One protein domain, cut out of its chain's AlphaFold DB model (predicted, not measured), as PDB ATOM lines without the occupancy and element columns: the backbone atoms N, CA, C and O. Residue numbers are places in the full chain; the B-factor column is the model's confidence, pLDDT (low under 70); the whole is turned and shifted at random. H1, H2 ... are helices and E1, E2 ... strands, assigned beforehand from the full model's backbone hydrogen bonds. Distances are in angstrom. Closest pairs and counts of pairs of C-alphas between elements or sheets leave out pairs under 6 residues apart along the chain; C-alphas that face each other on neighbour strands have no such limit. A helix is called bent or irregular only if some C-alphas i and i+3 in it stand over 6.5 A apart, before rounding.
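What this domain is: This is residues 39 to 187 of the 199 residues of an uncharacterized protein of Rhizophagus irregularis (strain DAOM 181602 / DAOM 197198 / MUCL 43194) (UniProt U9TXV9). A long single helix, H3, sticks out at one end of an open, drawn-out model, and at the other end a long loop, within residues 71 to 126, reaches far out and folds back; between them lie a small two-stranded hairpin, E1 and E2, with the helix H1 leading into it, and the loops of residues 131 to 150. The parts make no common core: no named helix touches another, and residues 165 to 187 of H3 stand free. The printed part has 149 residues with three named helices and two named strands, in the order H1, E1, E2, H2, H3, and the sheet, in the order E1 - E2, is antiparallel. The class is mostly helix, although under half of the printed residues are in named elements, with 54 in helices and 12 in strands. The whole is extended, with a radius of gyration of the C-alphas of 25.7 A, and elongated, spanning 88 by 46 by 39 A.

Where its parts are: H1 is a helix of residues 39 to 51, 18.4 A from first to last C-alpha, and begins at C-alpha 39, printed at (144.397, 174.474, 119.705). E1 follows as residues 55 to 60, 16.1 A long, and E2 as residues 65 to 70, 16.5 A long, with C-alpha 70 at (154.030, 177.101, 136.849). Residues 71 to 126 hold no named element; their C-alphas lie 8 to 42 A from the mean of all C-alphas. H2 is a short helix of four residues, 127 to 130, 5.4 A from first to last C-alpha. Residues 131 to 150 again hold no named element. H3, residues 151 to 187, is the longest helix, 54.4 A from first to last C-alpha, and is not bent; it ends at C-alpha 187, at (118.140, 142.483, 95.939).

How they stand to each other: E1 and E2 are antiparallel neighbours and form a hairpin, with 154 degrees between their N-to-C directions. C-alphas 59 and 66 face each other at 4.3 A, and C-alphas 55 and 70 at 4.8 A. Across the pair, N 56 and O 69 are within hydrogen-bond range at 2.8 A, and so are N 67 and O 58 at 2.9 A. The closest C-alphas of H1 and E2 are those of Trp 50 and Ser 70, 7.3 A apart. A short antiparallel pairing joins residues 138 to 139 with residues 145 to 146, outside the named strands. H2 and H3 are close but not clearly touching: their closest C-alphas, those of Tyr 129 and Met 157, are 6.8 A apart. H1 is apart from H2 and from H3, and H3 is apart from both strands. In H1 and H3 every O i to N i+4 pair is within hydrogen-bond range; H2 is too short for such a pair, and its one O i to N i+3 pair is within range.

The domain as a whole: The two C-alphas farthest apart in the domain are those of Lys 90 and His 187, 88.4 A from each other, while the first and last printed C-alphas are 47.7 A apart. The printed part has no cut. The links H1 to E1 and E1 to E2 are tight, with 3 and 4 residues; the links E2 to H2, of 56 residues, and H2 to H3, of 20 residues, are long. Besides residues 165 to 187, residues 60 to 65, 74 to 81 and 109 to 116 stand free. The mean pLDDT of the printed part is 76.7, and 46 residues are under 70: residues 40 to 41, residue 62 and residues 73 to 115.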
ATOM      1  N   LYS A  39     144.221 173.200 118.984       70.50
ATOM      2  CA  LYS A  39     144.397 174.474 119.705       70.50
ATOM      3  C   LYS A  39     143.499 174.558 120.947       70.50
ATOM      4  O   LYS A  39     143.912 175.101 121.963       70.50
ATOM      5  N   VAL A  40     142.292 173.995 120.860       68.38
ATOM      6  CA  VAL A  40     141.290 174.012 121.933       68.38
ATOM      7  C   VAL A  40     141.715 173.136 123.110       68.38
ATOM      8  O   VAL A  40     141.640 173.579 124.251       68.38
ATOM      9  N   SER A  41     142.202 171.916 122.861       69.38
ATOM     10  CA  SER A  41     142.649 171.029 123.944       69.38
ATOM     11  C   SER A  41     143.855 171.605 124.686       69.38
ATOM     12  O   SER A  41     143.902 171.537 125.912       69.38
ATOM     13  N   HIS A  42     144.786 172.235 123.965       73.94
ATOM     14  CA  HIS A  42     145.940 172.896 124.565       73.94
ATOM     15  C   HIS A  42     145.531 174.118 125.401       73.94
ATOM     16  O   HIS A  42     145.980 174.256 126.536       73.94
ATOM     17  N   ALA A  43     144.628 174.964 124.890       77.56
ATOM     18  CA  ALA A  43     144.104 176.104 125.641       77.56
ATOM     19  C   ALA A  43     143.404 175.666 126.939       77.56
ATOM     20  O   ALA A  43     143.671 176.223 128.004       77.56
ATOM     21  N   ASN A  44     142.576 174.618 126.872       81.00
ATOM     22  CA  ASN A  44     141.906 174.058 128.044       81.00
ATOM     23  C   ASN A  44     142.913 173.500 129.059       81.00
ATOM     24  O   ASN A  44     142.788 173.763 130.250       81.00
ATOM     25  N   LEU A  45     143.939 172.777 128.601       81.69
ATOM     26  CA  LEU A  45     144.994 172.252 129.470       81.69
ATOM     27  C   LEU A  45     145.746 173.371 130.205       81.69
ATOM     28  O   LEU A  45     145.968 173.267 131.413       81.69
ATOM     29  N   LEU A  46     146.132 174.432 129.488       83.00
ATOM     30  CA  LEU A  46     146.803 175.595 130.075       83.00
ATOM     31  C   LEU A  46     145.922 176.270 131.128       83.00
ATOM     32  O   LEU A  46     146.399 176.540 132.231       83.00
ATOM     33  N   HIS A  47     144.640 176.482 130.819       81.06
ATOM     34  CA  HIS A  47     143.685 177.077 131.750       81.06
ATOM     35  C   HIS A  47     143.569 176.258 133.041       81.06
ATOM     36  O   HIS A  47     143.729 176.813 134.124       81.06
ATOM     37  N   THR A  48     143.376 174.939 132.942       81.19
ATOM     38  CA  THR A  48     143.253 174.061 134.117       81.19
ATOM     39  C   THR A  48     144.506 174.084 134.988       81.19
ATOM     40  O   THR A  48     144.423 174.058 136.215       81.19
ATOM     41  N   ARG A  49     145.694 174.142 134.377       85.31
ATOM     42  CA  ARG A  49     146.967 174.192 135.112       85.31
ATOM     43  C   ARG A  49     147.187 175.524 135.805       85.31
ATOM     44  O   ARG A  49     147.654 175.539 136.937       85.31
ATOM     45  N   TRP A  50     146.831 176.618 135.143       85.62
ATOM     46  CA  TRP A  50     146.846 177.934 135.763       85.62
ATOM     47  C   TRP A  50     145.859 177.994 136.939       85.62
ATOM     48  O   TRP A  50     146.262 178.322 138.052       85.62
ATOM     49  N   SER A  51     144.600 177.590 136.736       80.69
ATOM     50  CA  SER A  51     143.563 177.664 137.772       80.69
ATOM     51  C   SER A  51     143.846 176.765 138.980       80.69
ATOM     52  O   SER A  51     143.429 177.074 140.091       80.69
ATOM     53  N   SER A  52     144.559 175.652 138.777       85.00
ATOM     54  CA  SER A  52     144.974 174.736 139.850       85.00
ATOM     55  C   SER A  52     146.316 175.093 140.498       85.00
ATOM     56  O   SER A  52     146.762 174.364 141.381       85.00
ATOM     57  N   ASN A  53     146.971 176.189 140.086       83.38
ATOM     58  CA  ASN A  53     148.341 176.532 140.491       83.38
ATOM     59  C   ASN A  53     149.313 175.349 140.333       83.38
ATOM     60  O   ASN A  53     150.177 175.103 141.179       83.38
ATOM     61  N   TYR A  54     149.150 174.592 139.245       84.81
ATOM     62  CA  TYR A  54     149.950 173.410 138.974       84.81
ATOM     63  C   TYR A  54     151.429 173.782 138.834       84.81
ATOM     64  O   TYR A  54     151.799 174.658 138.044       84.81
ATOM     65  N   LYS A  55     152.274 173.074 139.584       87.44
ATOM     66  CA  LYS A  55     153.731 173.181 139.521       87.44
ATOM     67  C   LYS A  55     154.292 171.926 138.874       87.44
ATOM     68  O   LYS A  55     153.953 170.813 139.267       87.44
ATOM     69  N   LYS A  56     155.153 172.124 137.885       85.69
ATOM     70  CA  LYS A  56     155.851 171.068 137.166       85.69
ATOM     71  C   LYS A  56     157.332 171.133 137.483       85.69
ATOM     72  O   LYS A  56     157.966 172.152 137.217       85.69
ATOM     73  N   ASP A  57     157.886 170.026 137.948       86.06
ATOM     74  CA  ASP A  57     159.330 169.875 138.059       86.06
ATOM     75  C   ASP A  57     159.913 169.541 136.685       86.06
ATOM     76  O   ASP A  57     159.477 168.616 135.998       86.06
ATOM     77  N   ILE A  58     160.886 170.337 136.251       81.38
ATOM     78  CA  ILE A  58     161.572 170.168 134.975       81.38
ATOM     79  C   ILE A  58     163.035 169.891 135.275       81.38
ATOM     80  O   ILE A  58     163.690 170.691 135.936       81.38
ATOM     81  N   PHE A  59     163.553 168.779 134.755       77.56
ATOM     82  CA  PHE A  59     164.973 168.444 134.800       77.56
ATOM     83  C   PHE A  59     165.569 168.463 133.391       77.56
ATOM     84  O   PHE A  59     165.051 167.835 132.466       77.56
ATOM     85  N   SER A  60     166.668 169.193 133.220       77.56
ATOM     86  CA  SER A  60     167.407 169.273 131.963       77.56
ATOM     87  C   SER A  60     168.597 168.318 131.984       77.56
ATOM     88  O   SER A  60     169.618 168.605 132.604       77.56
ATOM     89  N   ASN A  61     168.525 167.228 131.213       71.62
ATOM     90  CA  ASN A  61     169.640 166.277 131.074       71.62
ATOM     91  C   ASN A  61     170.904 166.903 130.455       71.62
ATOM     92  O   ASN A  61     172.001 166.398 130.658       71.62
ATOM     93  N   ARG A  62     170.764 167.988 129.679       60.88
ATOM     94  CA  ARG A  62     171.898 168.647 129.008       60.88
ATOM     95  C   ARG A  62     172.701 169.534 129.955       60.88
ATOM     96  O   ARG A  62     173.910 169.645 129.792       60.88
ATOM     97  N   THR A  63     172.026 170.211 130.882       80.62
ATOM     98  CA  THR A  63     172.655 171.180 131.795       80.62
ATOM     99  C   THR A  63     172.743 170.678 133.234       80.62
ATOM    100  O   THR A  63     173.427 171.303 134.033       80.62
ATOM    101  N   GLY A  64     172.062 169.579 133.575       78.38
ATOM    102  CA  GLY A  64     171.988 169.042 134.937       78.38
ATOM    103  C   GLY A  64     171.149 169.890 135.900       78.38
ATOM    104  O   GLY A  64     171.211 169.684 137.104       78.38
ATOM    105  N   ILE A  65     170.383 170.856 135.388       76.69
ATOM    106  CA  ILE A  65     169.612 171.804 136.201       76.69
ATOM    107  C   ILE A  65     168.174 171.301 136.340       76.69
ATOM    108  O   ILE A  65     167.550 170.937 135.338       76.69
ATOM    109  N   SER A  66     167.638 171.340 137.562       82.88
ATOM    110  CA  SER A  66     166.202 171.239 137.836       82.88
ATOM    111  C   SER A  66     165.609 172.590 138.229       82.88
ATOM    112  O   SER A  66     166.261 173.411 138.870       82.88
ATOM    113  N   TYR A  67     164.356 172.820 137.851       84.75
ATOM    114  CA  TYR A  67     163.571 173.962 138.312       84.75
ATOM    115  C   TYR A  67     162.078 173.628 138.318       84.75
ATOM    116  O   TYR A  67     161.632 172.728 137.604       84.75
ATOM    117  N   GLN A  68     161.304 174.373 139.108       81.31
ATOM    118  CA  GLN A  68     159.846 174.291 139.090       81.31
ATOM    119  C   GLN A  68     159.282 175.334 138.125       81.31
ATOM    120  O   GLN A  68     159.674 176.499 138.165       81.31
ATOM    121  N   ALA A  69     158.348 174.928 137.273       81.94
ATOM    122  CA  ALA A  69     157.615 175.809 136.376       81.94
ATOM    123  C   ALA A  69     156.120 175.787 136.709       81.94
ATOM    124  O   ALA A  69     155.545 174.730 136.959       81.94
ATOM    125  N   SER A  70     155.476 176.949 136.671       83.25
ATOM    126  CA  SER A  70     154.030 177.101 136.849       83.25
ATOM    127  C   SER A  70     153.497 178.177 135.911       83.25
ATOM    128  O   SER A  70     154.226 179.098 135.541       83.25
ATOM    129  N   TYR A  71     152.221 178.079 135.551       79.12
ATOM    130  CA  TYR A  71     151.547 179.079 134.727       79.12
ATOM    131  C   TYR A  71     150.900 180.134 135.627       79.12
ATOM    132  O   TYR A  71     150.154 179.783 136.536       79.12
ATOM    133  N   SER A  72     151.162 181.415 135.368       76.50
ATOM    134  CA  SER A  72     150.480 182.544 136.004       76.50
ATOM    135  C   SER A  72     149.791 183.399 134.942       76.50
ATOM    136  O   SER A  72     150.339 183.644 133.867       76.50
ATOM    137  N   ALA A  73     148.572 183.846 135.230       67.00
ATOM    138  CA  ALA A  73     147.934 184.924 134.493       67.00
ATOM    139  C   ALA A  73     148.365 186.233 135.153       67.00
ATOM    140  O   ALA A  73     148.213 186.404 136.363       67.00
ATOM    141  N   TYR A  74     148.935 187.142 134.371       60.88
ATOM    142  CA  TYR A  74     149.243 188.478 134.861       60.88
ATOM    143  C   TYR A  74     147.925 189.188 135.192       60.88
ATOM    144  O   TYR A  74     147.105 189.390 134.297       60.88
ATOM    145  N   SER A  75     147.713 189.566 136.458       54.72
ATOM    146  CA  SER A  75     146.682 190.561 136.763       54.72
ATOM    147  C   SER A  75     147.125 191.886 136.145       54.72
ATOM    148  O   SER A  75     148.279 192.296 136.317       54.72
ATOM    149  N   LEU A  76     146.213 192.555 135.438       54.00
ATOM    150  CA  LEU A  76     146.423 193.893 134.875       54.00
ATOM    151  C   LEU A  76     146.855 194.923 135.935       54.00
ATOM    152  O   LEU A  76     147.381 195.961 135.567       54.00
ATOM    153  N   ASP A  77     146.731 194.611 137.227       51.81
ATOM    154  CA  ASP A  77     147.168 195.467 138.335       51.81
ATOM    155  C   ASP A  77     148.695 195.677 138.404       51.81
ATOM    156  O   ASP A  77     149.152 196.686 138.932       51.81
ATOM    157  N   HIS A  78     149.503 194.746 137.869       46.91
ATOM    158  CA  HIS A  78     150.976 194.873 137.823       46.91
ATOM    159  C   HIS A  78     151.493 195.374 136.474       46.91
ATOM    160  O   HIS A  78     152.673 195.704 136.333       46.91
ATOM    161  N   ILE A  79     150.606 195.480 135.489       48.75
ATOM    162  CA  ILE A  79     150.816 196.385 134.377       48.75
ATOM    163  C   ILE A  79     150.338 197.722 134.924       48.75
ATOM    164  O   ILE A  79     149.217 198.148 134.656       48.75
ATOM    165  N   LEU A  80     151.204 198.426 135.671       45.94
ATOM    166  CA  LEU A  80     151.111 199.881 135.607       45.94
ATOM    167  C   LEU A  80     150.958 200.165 134.116       45.94
ATOM    168  O   LEU A  80     151.792 199.654 133.353       45.94
ATOM    169  N   PRO A  81     149.895 200.853 133.658       46.19
ATOM    170  CA  PRO A  81     149.908 201.337 132.305       46.19
ATOM    171  C   PRO A  81     151.198 202.137 132.266       46.19
ATOM    172  O   PRO A  81     151.297 203.198 132.884       46.19
ATOM    173  N   ILE A  82     152.231 201.594 131.614       49.25
ATOM    174  CA  ILE A  82     153.268 202.424 131.055       49.25
ATOM    175  C   ILE A  82     152.403 203.304 130.187       49.25
ATOM    176  O   ILE A  82     151.876 202.854 129.168       49.25
ATOM    177  N   ARG A  83     152.094 204.498 130.696       42.50
ATOM    178  CA  ARG A  83     151.522 205.559 129.908       42.50
ATOM    179  C   ARG A  83     152.596 205.685 128.855       42.50
ATOM    180  O   ARG A  83     153.687 206.174 129.136       42.50
ATOM    181  N   ILE A  84     152.373 205.036 127.715       49.81
ATOM    182  CA  ILE A  84     153.208 205.205 126.549       49.81
ATOM    183  C   ILE A  84     152.923 206.660 126.255       49.81
ATOM    184  O   ILE A  84     151.905 206.963 125.644       49.81
ATOM    185  N   GLU A  85     153.724 207.553 126.833       46.66
ATOM    186  CA  GLU A  85     153.734 208.952 126.476       46.66
ATOM    187  C   GLU A  85     154.212 208.931 125.042       46.66
ATOM    188  O   GLU A  85     155.401 208.825 124.733       46.66
ATOM    189  N   HIS A  86     153.233 208.822 124.154       48.88
ATOM    190  CA  HIS A  86     153.437 208.874 122.736       48.88
ATOM    191  C   HIS A  86     154.212 210.169 122.499       48.88
ATOM    192  O   HIS A  86     153.690 211.259 122.705       48.88
ATOM    193  N   LEU A  87     155.462 210.000 122.061       51.56
ATOM    194  CA  LEU A  87     156.267 211.015 121.392       51.56
ATOM    195  C   LEU A  87     156.854 212.120 122.296       51.56
ATOM    196  O   LEU A  87     156.713 213.300 122.003       51.56
ATOM    197  N   LEU A  88     157.676 211.767 123.293       51.88
ATOM    198  CA  LEU A  88     158.731 212.691 123.771       51.88
ATOM    199  C   LEU A  88     159.936 212.776 122.812       51.88
ATOM    200  O   LEU A  88     160.953 213.393 123.122       51.88
ATOM    201  N   TYR A  89     159.836 212.176 121.627       55.81
ATOM    202  CA  TYR A  89     160.830 212.359 120.585       55.81
ATOM    203  C   TYR A  89     160.539 213.661 119.837       55.81
ATOM    204  O   TYR A  89     159.642 213.734 119.002       55.81
ATOM    205  N   LYS A  90     161.294 214.709 120.172       58.81
ATOM    206  CA  LYS A  90     161.087 216.074 119.660       58.81
ATOM    207  C   LYS A  90     161.479 216.262 118.189       58.81
ATOM    208  O   LYS A  90     161.280 217.349 117.653       58.81
ATOM    209  N   ILE A  91     162.048 215.245 117.538       62.78
ATOM    210  CA  ILE A  91     162.526 215.338 116.156       62.78
ATOM    211  C   ILE A  91     161.490 214.693 115.232       62.78
ATOM    212  O   ILE A  91     161.290 213.480 115.219       62.78
ATOM    213  N   ALA A  92     160.797 215.518 114.453       59.22
ATOM    214  CA  ALA A  92     159.873 215.020 113.445       59.22
ATOM    215  C   ALA A  92     160.641 214.312 112.311       59.22
ATOM    216  O   ALA A  92     161.686 214.787 111.874       59.22
ATOM    217  N   ARG A  93     160.072 213.216 111.783       56.50
ATOM    218  CA  ARG A  93     160.562 212.461 110.604       56.50
ATOM    219  C   ARG A  93     161.889 211.705 110.768       56.50
ATOM    220  O   ARG A  93     162.459 211.284 109.767       56.50
ATOM    221  N   SER A  94     162.344 211.448 111.991       67.62
ATOM    222  CA  SER A  94     163.433 210.498 112.249       67.62
ATOM    223  C   SER A  94     162.964 209.325 113.107       67.62
ATOM    224  O   SER A  94     162.028 209.437 113.898       67.62
ATOM    225  N   THR A  95     163.585 208.161 112.908       64.44
ATOM    226  CA  THR A  95     163.321 206.976 113.726       64.44
ATOM    227  C   THR A  95     164.152 207.075 115.007       64.44
ATOM    228  O   THR A  95     165.381 207.099 114.916       64.44
ATOM    229  N   PRO A  96     163.519 207.150 116.187       64.50
ATOM    230  CA  PRO A  96     164.239 207.269 117.444       64.50
ATOM    231  C   PRO A  96     164.968 205.970 117.789       64.50
ATOM    232  O   PRO A  96     164.448 204.866 117.604       64.50
ATOM    233  N   TRP A  97     166.180 206.116 118.308       65.38
ATOM    234  CA  TRP A  97     167.043 205.042 118.777       65.38
ATOM    235  C   TRP A  97     166.830 204.770 120.267       65.38
ATOM    236  O   TRP A  97     166.308 205.602 121.002       65.38
ATOM    237  N   LYS A  98     167.311 203.617 120.749       66.56
ATOM    238  CA  LYS A  98     167.300 203.226 122.169       66.56
ATOM    239  C   LYS A  98     167.720 204.347 123.129       66.56
ATOM    240  O   LYS A  98     167.100 204.546 124.167       66.56
ATOM    241  N   LYS A  99     168.791 205.055 122.767       67.38
ATOM    242  CA  LYS A  99     169.381 206.161 123.532       67.38
ATOM    243  C   LYS A  99     168.464 207.384 123.667       67.38
ATOM    244  O   LYS A  99     168.718 208.221 124.521       67.38
ATOM    245  N   ASP A 100     167.419 207.477 122.843       66.75
ATOM    246  CA  ASP A 100     166.484 208.605 122.809       66.75
ATOM    247  C   ASP A 100     165.319 208.431 123.811       66.75
ATOM    248  O   ASP A 100     164.454 209.301 123.905       66.75
ATOM    249  N   TYR A 101     165.287 207.323 124.569       66.50
ATOM    250  CA  TYR A 101     164.260 207.027 125.574       66.50
ATOM    251  C   TYR A 101     164.866 206.648 126.930       66.50
ATOM    252  O   TYR A 101     165.800 205.855 127.011       66.50
ATOM    253  N   ASN A 102     164.241 207.123 128.013       67.56
ATOM    254  CA  ASN A 102     164.616 206.777 129.392       67.56
ATOM    255  C   ASN A 102     164.070 205.412 129.858       67.56
ATOM    256  O   ASN A 102     164.291 205.016 130.999       67.56
ATOM    257  N   PHE A 103     163.335 204.691 129.007       65.44
ATOM    258  CA  PHE A 103     162.752 203.386 129.322       65.44
ATOM    259  C   PHE A 103     163.170 202.326 128.306       65.44
ATOM    260  O   PHE A 103     163.634 202.618 127.196       65.44
ATOM    261  N   LEU A 104     163.014 201.053 128.681       59.88
ATOM    262  CA  LEU A 104     163.325 199.976 127.760       59.88
ATOM    263  C   LEU A 104     162.254 199.858 126.671       59.88
ATOM    264  O   LEU A 104     161.154 199.389 126.944       59.88
ATOM    265  N   LEU A 105     162.572 200.265 125.434       59.03
ATOM    266  CA  LEU A 105     161.725 199.933 124.289       59.03
ATOM    267  C   LEU A 105     161.557 198.404 124.222       59.03
ATOM    268  O   LEU A 105     162.567 197.695 124.273       59.03
ATOM    269  N   PRO A 106     160.327 197.884 124.049       54.41
ATOM    270  CA  PRO A 106     160.072 196.444 123.967       54.41
ATOM    271  C   PRO A 106     160.871 195.714 122.876       54.41
ATOM    272  O   PRO A 106     161.034 194.504 122.959       54.41
ATOM    273  N   ARG A 107     161.389 196.435 121.868       53.25
ATOM    274  CA  ARG A 107     162.274 195.886 120.825       53.25
ATOM    275  C   ARG A 107     163.705 195.600 121.300       53.25
ATOM    276  O   ARG A 107     164.353 194.745 120.714       53.25
ATOM    277  N   ASP A 108     164.173 196.300 122.334       48.88
ATOM    278  CA  ASP A 108     165.550 196.213 122.844       48.88
ATOM    279  C   ASP A 108     165.646 195.456 124.171       48.88
ATOM    280  O   ASP A 108     166.734 195.068 124.598       48.88
ATOM    281  N   ALA A 109     164.513 195.237 124.846       53.31
ATOM    282  CA  ALA A 109     164.433 194.131 125.782       53.31
ATOM    283  C   ALA A 109     164.683 192.871 124.949       53.31
ATOM    284  O   ALA A 109     163.964 192.630 123.983       53.31
ATOM    285  N   LEU A 110     165.715 192.100 125.287       53.00
ATOM    286  CA  LEU A 110     165.905 190.742 124.789       53.00
ATOM    287  C   LEU A 110     164.694 189.917 125.238       53.00
ATOM    288  O   LEU A 110     164.787 189.153 126.190       53.00
ATOM    289  N   ILE A 111     163.532 190.107 124.613       51.28
ATOM    290  CA  ILE A 111     162.428 189.173 124.706       51.28
ATOM    291  C   ILE A 111     163.027 187.918 124.089       51.28
ATOM    292  O   ILE A 111     163.323 187.956 122.890       51.28
ATOM    293  N   PRO A 112     163.300 186.852 124.868       49.69
ATOM    294  CA  PRO A 112     163.860 185.635 124.315       49.69
ATOM    295  C   PRO A 112     162.855 185.129 123.287       49.69
ATOM    296  O   PRO A 112     161.818 184.558 123.619       49.69
ATOM    297  N   THR A 113     163.109 185.442 122.019       52.41
ATOM    298  CA  THR A 113     162.191 185.108 120.947       52.41
ATOM    299  C   THR A 113     162.467 183.649 120.665       52.41
ATOM    300  O   THR A 113     163.519 183.287 120.135       52.41
ATOM    301  N   VAL A 114     161.565 182.783 121.124       61.19
ATOM    302  CA  VAL A 114     161.660 181.357 120.833       61.19
ATOM    303  C   VAL A 114     161.665 181.217 119.316       61.19
ATOM    304  O   VAL A 114     160.812 181.779 118.628       61.19
ATOM    305  N   LYS A 115     162.659 180.503 118.784       67.50
ATOM    306  CA  LYS A 115     162.766 180.260 117.347       67.50
ATOM    307  C   LYS A 115     161.442 179.688 116.832       67.50
ATOM    308  O   LYS A 115     160.933 178.726 117.406       67.50
ATOM    309  N   ASN A 116     160.923 180.256 115.742       74.00
ATOM    310  CA  ASN A 116     159.697 179.765 115.116       74.00
ATOM    311  C   ASN A 116     159.787 178.257 114.854       74.00
ATOM    312  O   ASN A 116     160.804 177.746 114.364       74.00
ATOM    313  N   PHE A 117     158.705 177.551 115.182       77.75
ATOM    314  CA  PHE A 117     158.615 176.113 114.991       77.75
ATOM    315  C   PHE A 117     158.858 175.753 113.522       77.75
ATOM    316  O   PHE A 117     158.212 176.280 112.619       77.75
ATOM    317  N   SER A 118     159.806 174.846 113.297       78.00
ATOM    318  CA  SER A 118     160.153 174.336 111.972       78.00
ATOM    319  C   SER A 118     159.696 172.873 111.885       78.00
ATOM    320  O   SER A 118     160.366 172.012 112.457       78.00
ATOM    321  N   PRO A 119     158.564 172.571 111.216       76.75
ATOM    322  CA  PRO A 119     157.971 171.228 111.213       76.75
ATOM    323  C   PRO A 119     158.853 170.186 110.520       76.75
ATOM    324  O   PRO A 119     158.884 169.031 110.935       76.75
ATOM    325  N   ARG A 120     159.595 170.591 109.481       85.38
ATOM    326  CA  ARG A 120     160.613 169.753 108.841       85.38
ATOM    327  C   ARG A 120     161.976 170.030 109.473       85.38
ATOM    328  O   ARG A 120     162.539 171.096 109.215       85.38
ATOM    329  N   PRO A 121     162.511 169.109 110.289       81.12
ATOM    330  CA  PRO A 121     163.862 169.245 110.804       81.12
ATOM    331  C   PRO A 121     164.879 169.161 109.662       81.12
ATOM    332  O   PRO A 121     164.663 168.471 108.667       81.12
ATOM    333  N   ASN A 122     166.012 169.841 109.832       85.00
ATOM    334  CA  ASN A 122     167.134 169.779 108.897       85.00
ATOM    335  C   ASN A 122     167.927 168.469 109.082       85.00
ATOM    336  O   ASN A 122     169.035 168.478 109.614       85.00
ATOM    337  N   MET A 123     167.318 167.332 108.741       85.00
ATOM    338  CA  MET A 123     167.932 166.000 108.778       85.00
ATOM    339  C   MET A 123     167.242 165.041 107.798       85.00
ATOM    340  O   MET A 123     166.204 165.368 107.225       85.00
ATOM    341  N   PHE A 124     167.793 163.834 107.633       87.69
ATOM    342  CA  PHE A 124     167.157 162.783 106.838       87.69
ATOM    343  C   PHE A 124     165.834 162.325 107.470       87.69
ATOM    344  O   PHE A 124     165.796 161.918 108.631       87.69
ATOM    345  N   ILE A 125     164.753 162.354 106.686       88.12
ATOM    346  CA  ILE A 125     163.422 161.893 107.095       88.12
ATOM    347  C   ILE A 125     163.015 160.731 106.181       88.12
ATOM    348  O   ILE A 125     162.826 160.950 104.978       88.12
ATOM    349  N   PRO A 126     162.844 159.508 106.721       91.88
ATOM    350  CA  PRO A 126     162.343 158.373 105.955       91.88
ATOM    351  C   PRO A 126     161.046 158.705 105.209       91.88
ATOM    352  O   PRO A 126     160.150 159.326 105.780       91.88
ATOM    353  N   VAL A 127     160.915 158.233 103.963       90.12
ATOM    354  CA  VAL A 127     159.768 158.526 103.072       90.12
ATOM    355  C   VAL A 127     158.425 158.251 103.752       90.12
ATOM    356  O   VAL A 127     157.525 159.081 103.698       90.12
ATOM    357  N   LYS A 128     158.326 157.147 104.508       91.69
ATOM    358  CA  LYS A 128     157.117 156.768 105.263       91.69
ATOM    359  C   LYS A 128     156.622 157.823 106.264       91.69
ATOM    360  O   LYS A 128     155.475 157.745 106.688       91.69
ATOM    361  N   TYR A 129     157.471 158.769 106.668       90.38
ATOM    362  CA  TYR A 129     157.139 159.819 107.627       90.38
ATOM    363  C   TYR A 129     156.854 161.181 106.974       90.38
ATOM    364  O   TYR A 129     156.359 162.067 107.662       90.38
ATOM    365  N   GLN A 130     157.136 161.380 105.682       87.69
ATOM    366  CA  GLN A 130     157.070 162.706 105.047       87.69
ATOM    367  C   GLN A 130     155.644 163.277 104.977       87.69
ATOM    368  O   GLN A 130     155.453 164.465 105.239       87.69
ATOM    369  N   ASP A 131     154.646 162.425 104.733       86.94
ATOM    370  CA  ASP A 131     153.233 162.826 104.587       86.94
ATOM    371  C   ASP A 131     152.474 162.931 105.918       86.94
ATOM    372  O   ASP A 131     151.281 163.249 105.964       86.94
ATOM    373  N   ILE A 132     153.142 162.605 107.023       87.38
ATOM    374  CA  ILE A 132     152.551 162.600 108.364       87.38
ATOM    375  C   ILE A 132     153.237 163.587 109.308       87.38
ATOM    376  O   ILE A 132     152.926 163.593 110.496       87.38
ATOM    377  N   ILE A 133     154.162 164.415 108.803       87.50
ATOM    378  CA  ILE A 133     154.846 165.436 109.604       87.50
ATOM    379  C   ILE A 133     153.801 166.397 110.187       87.50
ATOM    380  O   ILE A 133     153.079 167.040 109.420       87.50
ATOM    381  N   PRO A 134     153.718 166.536 111.525       83.94
ATOM    382  CA  PRO A 134     152.775 167.446 112.149       83.94
ATOM    383  C   PRO A 134     153.051 168.896 111.721       83.94
ATOM    384  O   PRO A 134     154.193 169.354 111.817       83.94
ATOM    385  N   PRO A 135     152.029 169.656 111.288       82.62
ATOM    386  CA  PRO A 135     152.193 171.067 110.932       82.62
ATOM    387  C   PRO A 135     152.391 171.970 112.161       82.62
ATOM    388  O   PRO A 135     152.800 173.123 112.035       82.62
ATOM    389  N   HIS A 136     152.092 171.457 113.354       84.38
ATOM    390  CA  HIS A 136     152.134 172.172 114.623       84.38
ATOM    391  C   HIS A 136     153.074 171.467 115.608       84.38
ATOM    392  O   HIS A 136     153.289 170.258 115.473       84.38
ATOM    393  N   PRO A 137     153.637 172.197 116.591       86.62
ATOM    394  CA  PRO A 137     154.464 171.595 117.626       86.62
ATOM    395  C   PRO A 137     153.703 170.483 118.352       86.62
ATOM    396  O   PRO A 137     152.500 170.580 118.603       86.62
ATOM    397  N   ILE A 138     154.424 169.409 118.662       87.81
ATOM    398  CA  ILE A 138     153.905 168.278 119.423       87.81
ATOM    399  C   ILE A 138     154.527 168.274 120.818       87.81
ATOM    400  O   ILE A 138     155.697 168.618 121.003       87.81
ATOM    401  N   TYR A 139     153.721 167.885 121.795       85.25
ATOM    402  CA  TYR A 139     154.083 167.854 123.204       85.25
ATOM    403  C   TYR A 139     153.812 166.454 123.756       85.25
ATOM    404  O   TYR A 139     152.888 165.775 123.310       85.25
ATOM    405  N   SER A 140     154.639 166.021 124.706       83.19
ATOM    406  CA  SER A 140     154.410 164.784 125.461       83.19
ATOM    407  C   SER A 140     153.220 164.931 126.424       83.19
ATOM    408  O   SER A 140     152.733 166.039 126.645       83.19
ATOM    409  N   THR A 141     152.799 163.837 127.063       80.88
ATOM    410  CA  THR A 141     151.793 163.834 128.147       80.88
ATOM    411  C   THR A 141     152.172 164.776 129.286       80.88
ATOM    412  O   THR A 141     151.325 165.467 129.847       80.88
ATOM    413  N   ASP A 142     153.470 164.873 129.557       81.12
ATOM    414  CA  ASP A 142     154.011 165.754 130.585       81.12
ATOM    415  C   ASP A 142     154.122 167.203 130.098       81.12
ATOM    416  O   ASP A 142     154.666 168.038 130.806       81.12
ATOM    417  N   ASP A 143     153.642 167.542 128.895       73.94
ATOM    418  CA  ASP A 143     153.777 168.862 128.263       73.94
ATOM    419  C   ASP A 143     155.241 169.294 128.109       73.94
ATOM    420  O   ASP A 143     155.662 170.405 128.428       73.94
ATOM    421  N   VAL A 144     156.073 168.343 127.702       81.94
ATOM    422  CA  VAL A 144     157.439 168.613 127.255       81.94
ATOM    423  C   VAL A 144     157.402 168.720 125.741       81.94
ATOM    424  O   VAL A 144     156.890 167.819 125.076       81.94
ATOM    425  N   PHE A 145     157.935 169.817 125.201       86.12
ATOM    426  CA  PHE A 145     158.065 170.004 123.759       86.12
ATOM    427  C   PHE A 145     158.909 168.878 123.155       86.12
ATOM    428  O   PHE A 145     160.066 168.677 123.535       86.12
ATOM    429  N   ILE A 146     158.334 168.155 122.195       87.19
ATOM    430  CA  ILE A 146     159.033 167.103 121.467       87.19
ATOM    431  C   ILE A 146     159.673 167.742 120.234       87.19
ATOM    432  O   ILE A 146     159.010 168.054 119.243       87.19
ATOM    433  N   ALA A 147     160.990 167.935 120.298       86.88
ATOM    434  CA  ALA A 147     161.747 168.541 119.213       86.88
ATOM    435  C   ALA A 147     161.700 167.669 117.940       86.88
ATOM    436  O   ALA A 147     162.009 166.471 118.023       86.88
ATOM    437  N   PRO A 148     161.372 168.239 116.765       88.50
ATOM    438  CA  PRO A 148     161.425 167.526 115.494       88.50
ATOM    439  C   PRO A 148     162.791 166.876 115.250       88.50
ATOM    440  O   PRO A 148     163.828 167.514 115.429       88.50
ATOM    441  N   GLY A 149     162.787 165.599 114.860       85.19
ATOM    442  CA  GLY A 149     164.004 164.816 114.621       85.19
ATOM    443  C   GLY A 149     164.649 164.189 115.865       85.19
ATOM    444  O   GLY A 149     165.643 163.478 115.750       85.19
ATOM    445  N   SER A 150     164.092 164.406 117.059       88.50
ATOM    446  CA  SER A 150     164.489 163.657 118.259       88.50
ATOM    447  C   SER A 150     163.994 162.203 118.219       88.50
ATOM    448  O   SER A 150     163.063 161.868 117.488       88.50
ATOM    449  N   HIS A 151     164.564 161.329 119.058       87.56
ATOM    450  CA  HIS A 151     164.081 159.949 119.204       87.56
ATOM    451  C   HIS A 151     162.588 159.896 119.571       87.56
ATOM    452  O   HIS A 151     161.820 159.176 118.943       87.56
ATOM    453  N   GLN A 152     162.172 160.724 120.536       89.56
ATOM    454  CA  GLN A 152     160.773 160.849 120.966       89.56
ATOM    455  C   GLN A 152     159.853 161.257 119.810       89.56
ATOM    456  O   GLN A 152     158.749 160.735 119.675       89.56
ATOM    457  N   TRP A 153     160.328 162.145 118.933       90.06
ATOM    458  CA  TRP A 153     159.589 162.542 117.740       90.06
ATOM    459  C   TRP A 153     159.389 161.365 116.782       90.06
ATOM    460  O   TRP A 153     158.275 161.138 116.322       90.06
ATOM    461  N   PHE A 154     160.424 160.560 116.529       90.62
ATOM    462  CA  PHE A 154     160.290 159.369 115.685       90.62
ATOM    463  C   PHE A 154     159.384 158.294 116.298       90.62
ATOM    464  O   PHE A 154     158.621 157.673 115.562       90.62
ATOM    465  N   THR A 155     159.413 158.106 117.622       91.12
ATOM    466  CA  THR A 155     158.479 157.207 118.321       91.12
ATOM    467  C   THR A 155     157.034 157.655 118.112       91.12
ATOM    468  O   THR A 155     156.208 156.865 117.660       91.12
ATOM    469  N   TYR A 156     156.752 158.942 118.335       90.69
ATOM    470  CA  TYR A 156     155.429 159.523 118.105       90.69
ATOM    471  C   TYR A 156     154.948 159.309 116.661       90.69
ATOM    472  O   TYR A 156     153.812 158.906 116.423       90.69
ATOM    473  N   MET A 157     155.830 159.535 115.684       90.94
ATOM    474  CA  MET A 157     155.519 159.367 114.262       90.94
ATOM    475  C   MET A 157     155.217 157.912 113.889       90.94
ATOM    476  O   MET A 157     154.343 157.653 113.059       90.94
ATOM    477  N   ASP A 158     155.919 156.951 114.490       92.12
ATOM    478  CA  ASP A 158     155.672 155.527 114.261       92.12
ATOM    479  C   ASP A 158     154.311 155.085 114.811       92.12
ATOM    480  O   ASP A 158     153.558 154.379 114.135       92.12
ATOM    481  N   ASP A 159     153.948 155.567 115.996       91.50
ATOM    482  CA  ASP A 159     152.641 155.291 116.585       91.50
ATOM    483  C   ASP A 159     151.506 155.948 115.791       91.50
ATOM    484  O   ASP A 159     150.474 155.315 115.554       91.50
ATOM    485  N   LEU A 160     151.727 157.153 115.258       89.94
ATOM    486  CA  LEU A 160     150.781 157.826 114.367       89.94
ATOM    487  C   LEU A 160     150.536 157.013 113.081       89.94
ATOM    488  O   LEU A 160     149.387 156.853 112.657       89.94
ATOM    489  N   LEU A 161     151.577 156.414 112.485       90.44
ATOM    490  CA  LEU A 161     151.406 155.495 111.348       90.44
ATOM    491  C   LEU A 161     150.556 154.276 111.705       90.44
ATOM    492  O   LEU A 161     149.692 153.879 110.917       90.44
ATOM    493  N   LYS A 162     150.792 153.668 112.874       89.88
ATOM    494  CA  LYS A 162     149.997 152.522 113.344       89.88
ATOM    495  C   LYS A 162     148.534 152.919 113.511       89.88
ATOM    496  O   LYS A 162     147.656 152.197 113.042       89.88
ATOM    497  N   GLN A 163     148.274 154.082 114.102       89.00
ATOM    498  CA  GLN A 163     146.919 154.594 114.287       89.00
ATOM    499  C   GLN A 163     146.207 154.831 112.954       89.00
ATOM    500  O   GLN A 163     145.117 154.292 112.765       89.00
ATOM    501  N   ARG A 164     146.845 155.500 111.981       90.12
ATOM    502  CA  ARG A 164     146.258 155.691 110.640       90.12
ATOM    503  C   ARG A 164     145.900 154.370 109.960       90.12
ATOM    504  O   ARG A 164     144.849 154.269 109.333       90.12
ATOM    505  N   ARG A 165     146.741 153.336 110.090       89.44
ATOM    506  CA  ARG A 165     146.450 151.998 109.540       89.44
ATOM    507  C   ARG A 165     145.233 151.361 110.206       89.44
ATOM    508  O   ARG A 165     144.388 150.791 109.521       89.44
ATOM    509  N   ILE A 166     145.133 151.470 111.530       92.69
ATOM    510  CA  ILE A 166     143.991 150.957 112.294       92.69
ATOM    511  C   ILE A 166     142.707 151.698 111.898       92.69
ATOM    512  O   ILE A 166     141.677 151.059 111.686       92.69
ATOM    513  N   GLU A 167     142.754 153.022 111.769       91.12
ATOM    514  CA  GLU A 167     141.618 153.845 111.344       91.12
ATOM    515  C   GLU A 167     141.173 153.518 109.920       91.12
ATOM    516  O   GLU A 167     139.993 153.250 109.702       91.12
ATOM    517  N   ALA A 168     142.107 153.430 108.972       90.81
ATOM    518  CA  ALA A 168     141.810 153.037 107.598       90.81
ATOM    519  C   ALA A 168     141.157 151.646 107.533       90.81
ATOM    520  O   ALA A 168     140.154 151.460 106.845       90.81
ATOM    521  N   ALA A 169     141.658 150.680 108.311       93.56
ATOM    522  CA  ALA A 169     141.066 149.347 108.389       93.56
ATOM    523  C   ALA A 169     139.647 149.368 108.985       93.56
ATOM    524  O   ALA A 169     138.767 148.641 108.517       93.56
ATOM    525  N   LYS A 170     139.393 150.204 110.002       94.31
ATOM    526  CA  LYS A 170     138.048 150.403 110.568       94.31
ATOM    527  C   LYS A 170     137.098 151.025 109.541       94.31
ATOM    528  O   LYS A 170     135.974 150.546 109.393       94.31
ATOM    529  N   ILE A 171     137.556 152.040 108.807       93.00
ATOM    530  CA  ILE A 171     136.778 152.717 107.762       93.00
ATOM    531  C   ILE A 171     136.418 151.731 106.649       93.00
ATOM    532  O   ILE A 171     135.233 151.596 106.342       93.00
ATOM    533  N   ALA A 172     137.384 150.969 106.133       93.31
ATOM    534  CA  ALA A 172     137.149 149.999 105.061       93.31
ATOM    535  C   ALA A 172     136.137 148.917 105.477       93.31
ATOM    536  O   ALA A 172     135.196 148.621 104.744       93.31
ATOM    537  N   LYS A 173     136.252 148.384 106.704       93.38
ATOM    538  CA  LYS A 173     135.265 147.439 107.261       93.38
ATOM    539  C   LYS A 173     133.868 148.055 107.363       93.38
ATOM    540  O   LYS A 173     132.875 147.382 107.085       93.38
ATOM    541  N   SER A 174     133.778 149.326 107.761       90.50
ATOM    542  CA  SER A 174     132.497 150.032 107.861       90.50
ATOM    543  C   SER A 174     131.849 150.259 106.489       90.50
ATOM    544  O   SER A 174     130.635 150.100 106.359       90.50
ATOM    545  N   GLN A 175     132.651 150.570 105.465       92.19
ATOM    546  CA  GLN A 175     132.201 150.758 104.085       92.19
ATOM    547  C   GLN A 175     131.718 149.439 103.481       92.19
ATOM    548  O   GLN A 175     130.572 149.375 103.047       92.19
ATOM    549  N   ALA A 176     132.498 148.359 103.597       92.50
ATOM    550  CA  ALA A 176     132.100 147.036 103.112       92.50
ATOM    551  C   ALA A 176     130.774 146.559 103.735       92.50
ATOM    552  O   ALA A 176     129.914 146.005 103.051       92.50
ATOM    553  N   LYS A 177     130.555 146.818 105.034       92.69
ATOM    554  CA  LYS A 177     129.281 146.500 105.701       92.69
ATOM    555  C   LYS A 177     128.115 147.330 105.147       92.69
ATOM    556  O   LYS A 177     127.021 146.793 104.962       92.69
ATOM    557  N   LYS A 178     128.327 148.626 104.884       90.12
ATOM    558  CA  LYS A 178     127.321 149.503 104.258       90.12
ATOM    559  C   LYS A 178     126.977 149.039 102.841       90.12
ATOM    560  O   LYS A 178     125.797 148.903 102.540       90.12
ATOM    561  N   GLU A 179     127.973 148.716 102.021       91.12
ATOM    562  CA  GLU A 179     127.791 148.207 100.655       91.12
ATOM    563  C   GLU A 179     127.037 146.874 100.638       91.12
ATOM    564  O   GLU A 179     126.048 146.734  99.925       91.12
ATOM    565  N   GLN A 180     127.409 145.919 101.498       88.81
ATOM    566  CA  GLN A 180     126.671 144.655 101.629       88.81
ATOM    567  C   GLN A 180     125.207 144.870 102.033       88.81
ATOM    568  O   GLN A 180     124.323 144.145 101.576       88.81
ATOM    569  N   THR A 181     124.936 145.860 102.884       89.56
ATOM    570  CA  THR A 181     123.570 146.194 103.313       89.56
ATOM    571  C   THR A 181     122.775 146.816 102.162       89.56
ATOM    572  O   THR A 181     121.626 146.439 101.940       89.56
ATOM    573  N   GLN A 182     123.395 147.711 101.386       88.62
ATOM    574  CA  GLN A 182     122.790 148.314 100.195       88.62
ATOM    575  C   GLN A 182     122.488 147.269  99.113       88.62
ATOM    576  O   GLN A 182     121.379 147.255  98.584       88.62
ATOM    577  N   LEU A 183     123.418 146.349  98.835       88.12
ATOM    578  CA  LEU A 183     123.212 145.260  97.875       88.12
ATOM    579  C   LEU A 183     122.071 144.327  98.302       88.12
ATOM    580  O   LEU A 183     121.225 143.978  97.481       88.12
ATOM    581  N   LYS A 184     121.989 143.972  99.593       85.75
ATOM    582  CA  LYS A 184     120.867 143.181 100.131       85.75
ATOM    583  C   LYS A 184     119.529 143.911  99.991       85.75
ATOM    584  O   LYS A 184     118.557 143.298  99.565       85.75
ATOM    585  N   ALA A 185     119.474 145.210 100.296       80.25
ATOM    586  CA  ALA A 185     118.261 146.011 100.133       80.25
ATOM    587  C   ALA A 185     117.822 146.112  98.658       80.25
ATOM    588  O   ALA A 185     116.641 145.947  98.356       80.25
ATOM    589  N   GLN A 186     118.769 146.304  97.731       77.81
ATOM    590  CA  GLN A 186     118.494 146.301  96.289       77.81
ATOM    591  C   GLN A 186     117.998 144.935  95.794       77.81
ATOM    592  O   GLN A 186     117.071 144.879  94.989       77.81
ATOM    593  N   HIS A 187     118.581 143.835  96.281       72.50
ATOM    594  CA  HIS A 187     118.140 142.483  95.939       72.50
ATOM    595  C   HIS A 187     116.698 142.217  96.405       72.50
ATOM    596  O   HIS A 187     115.900 141.686  95.638       72.50
TER     597      HIS A 187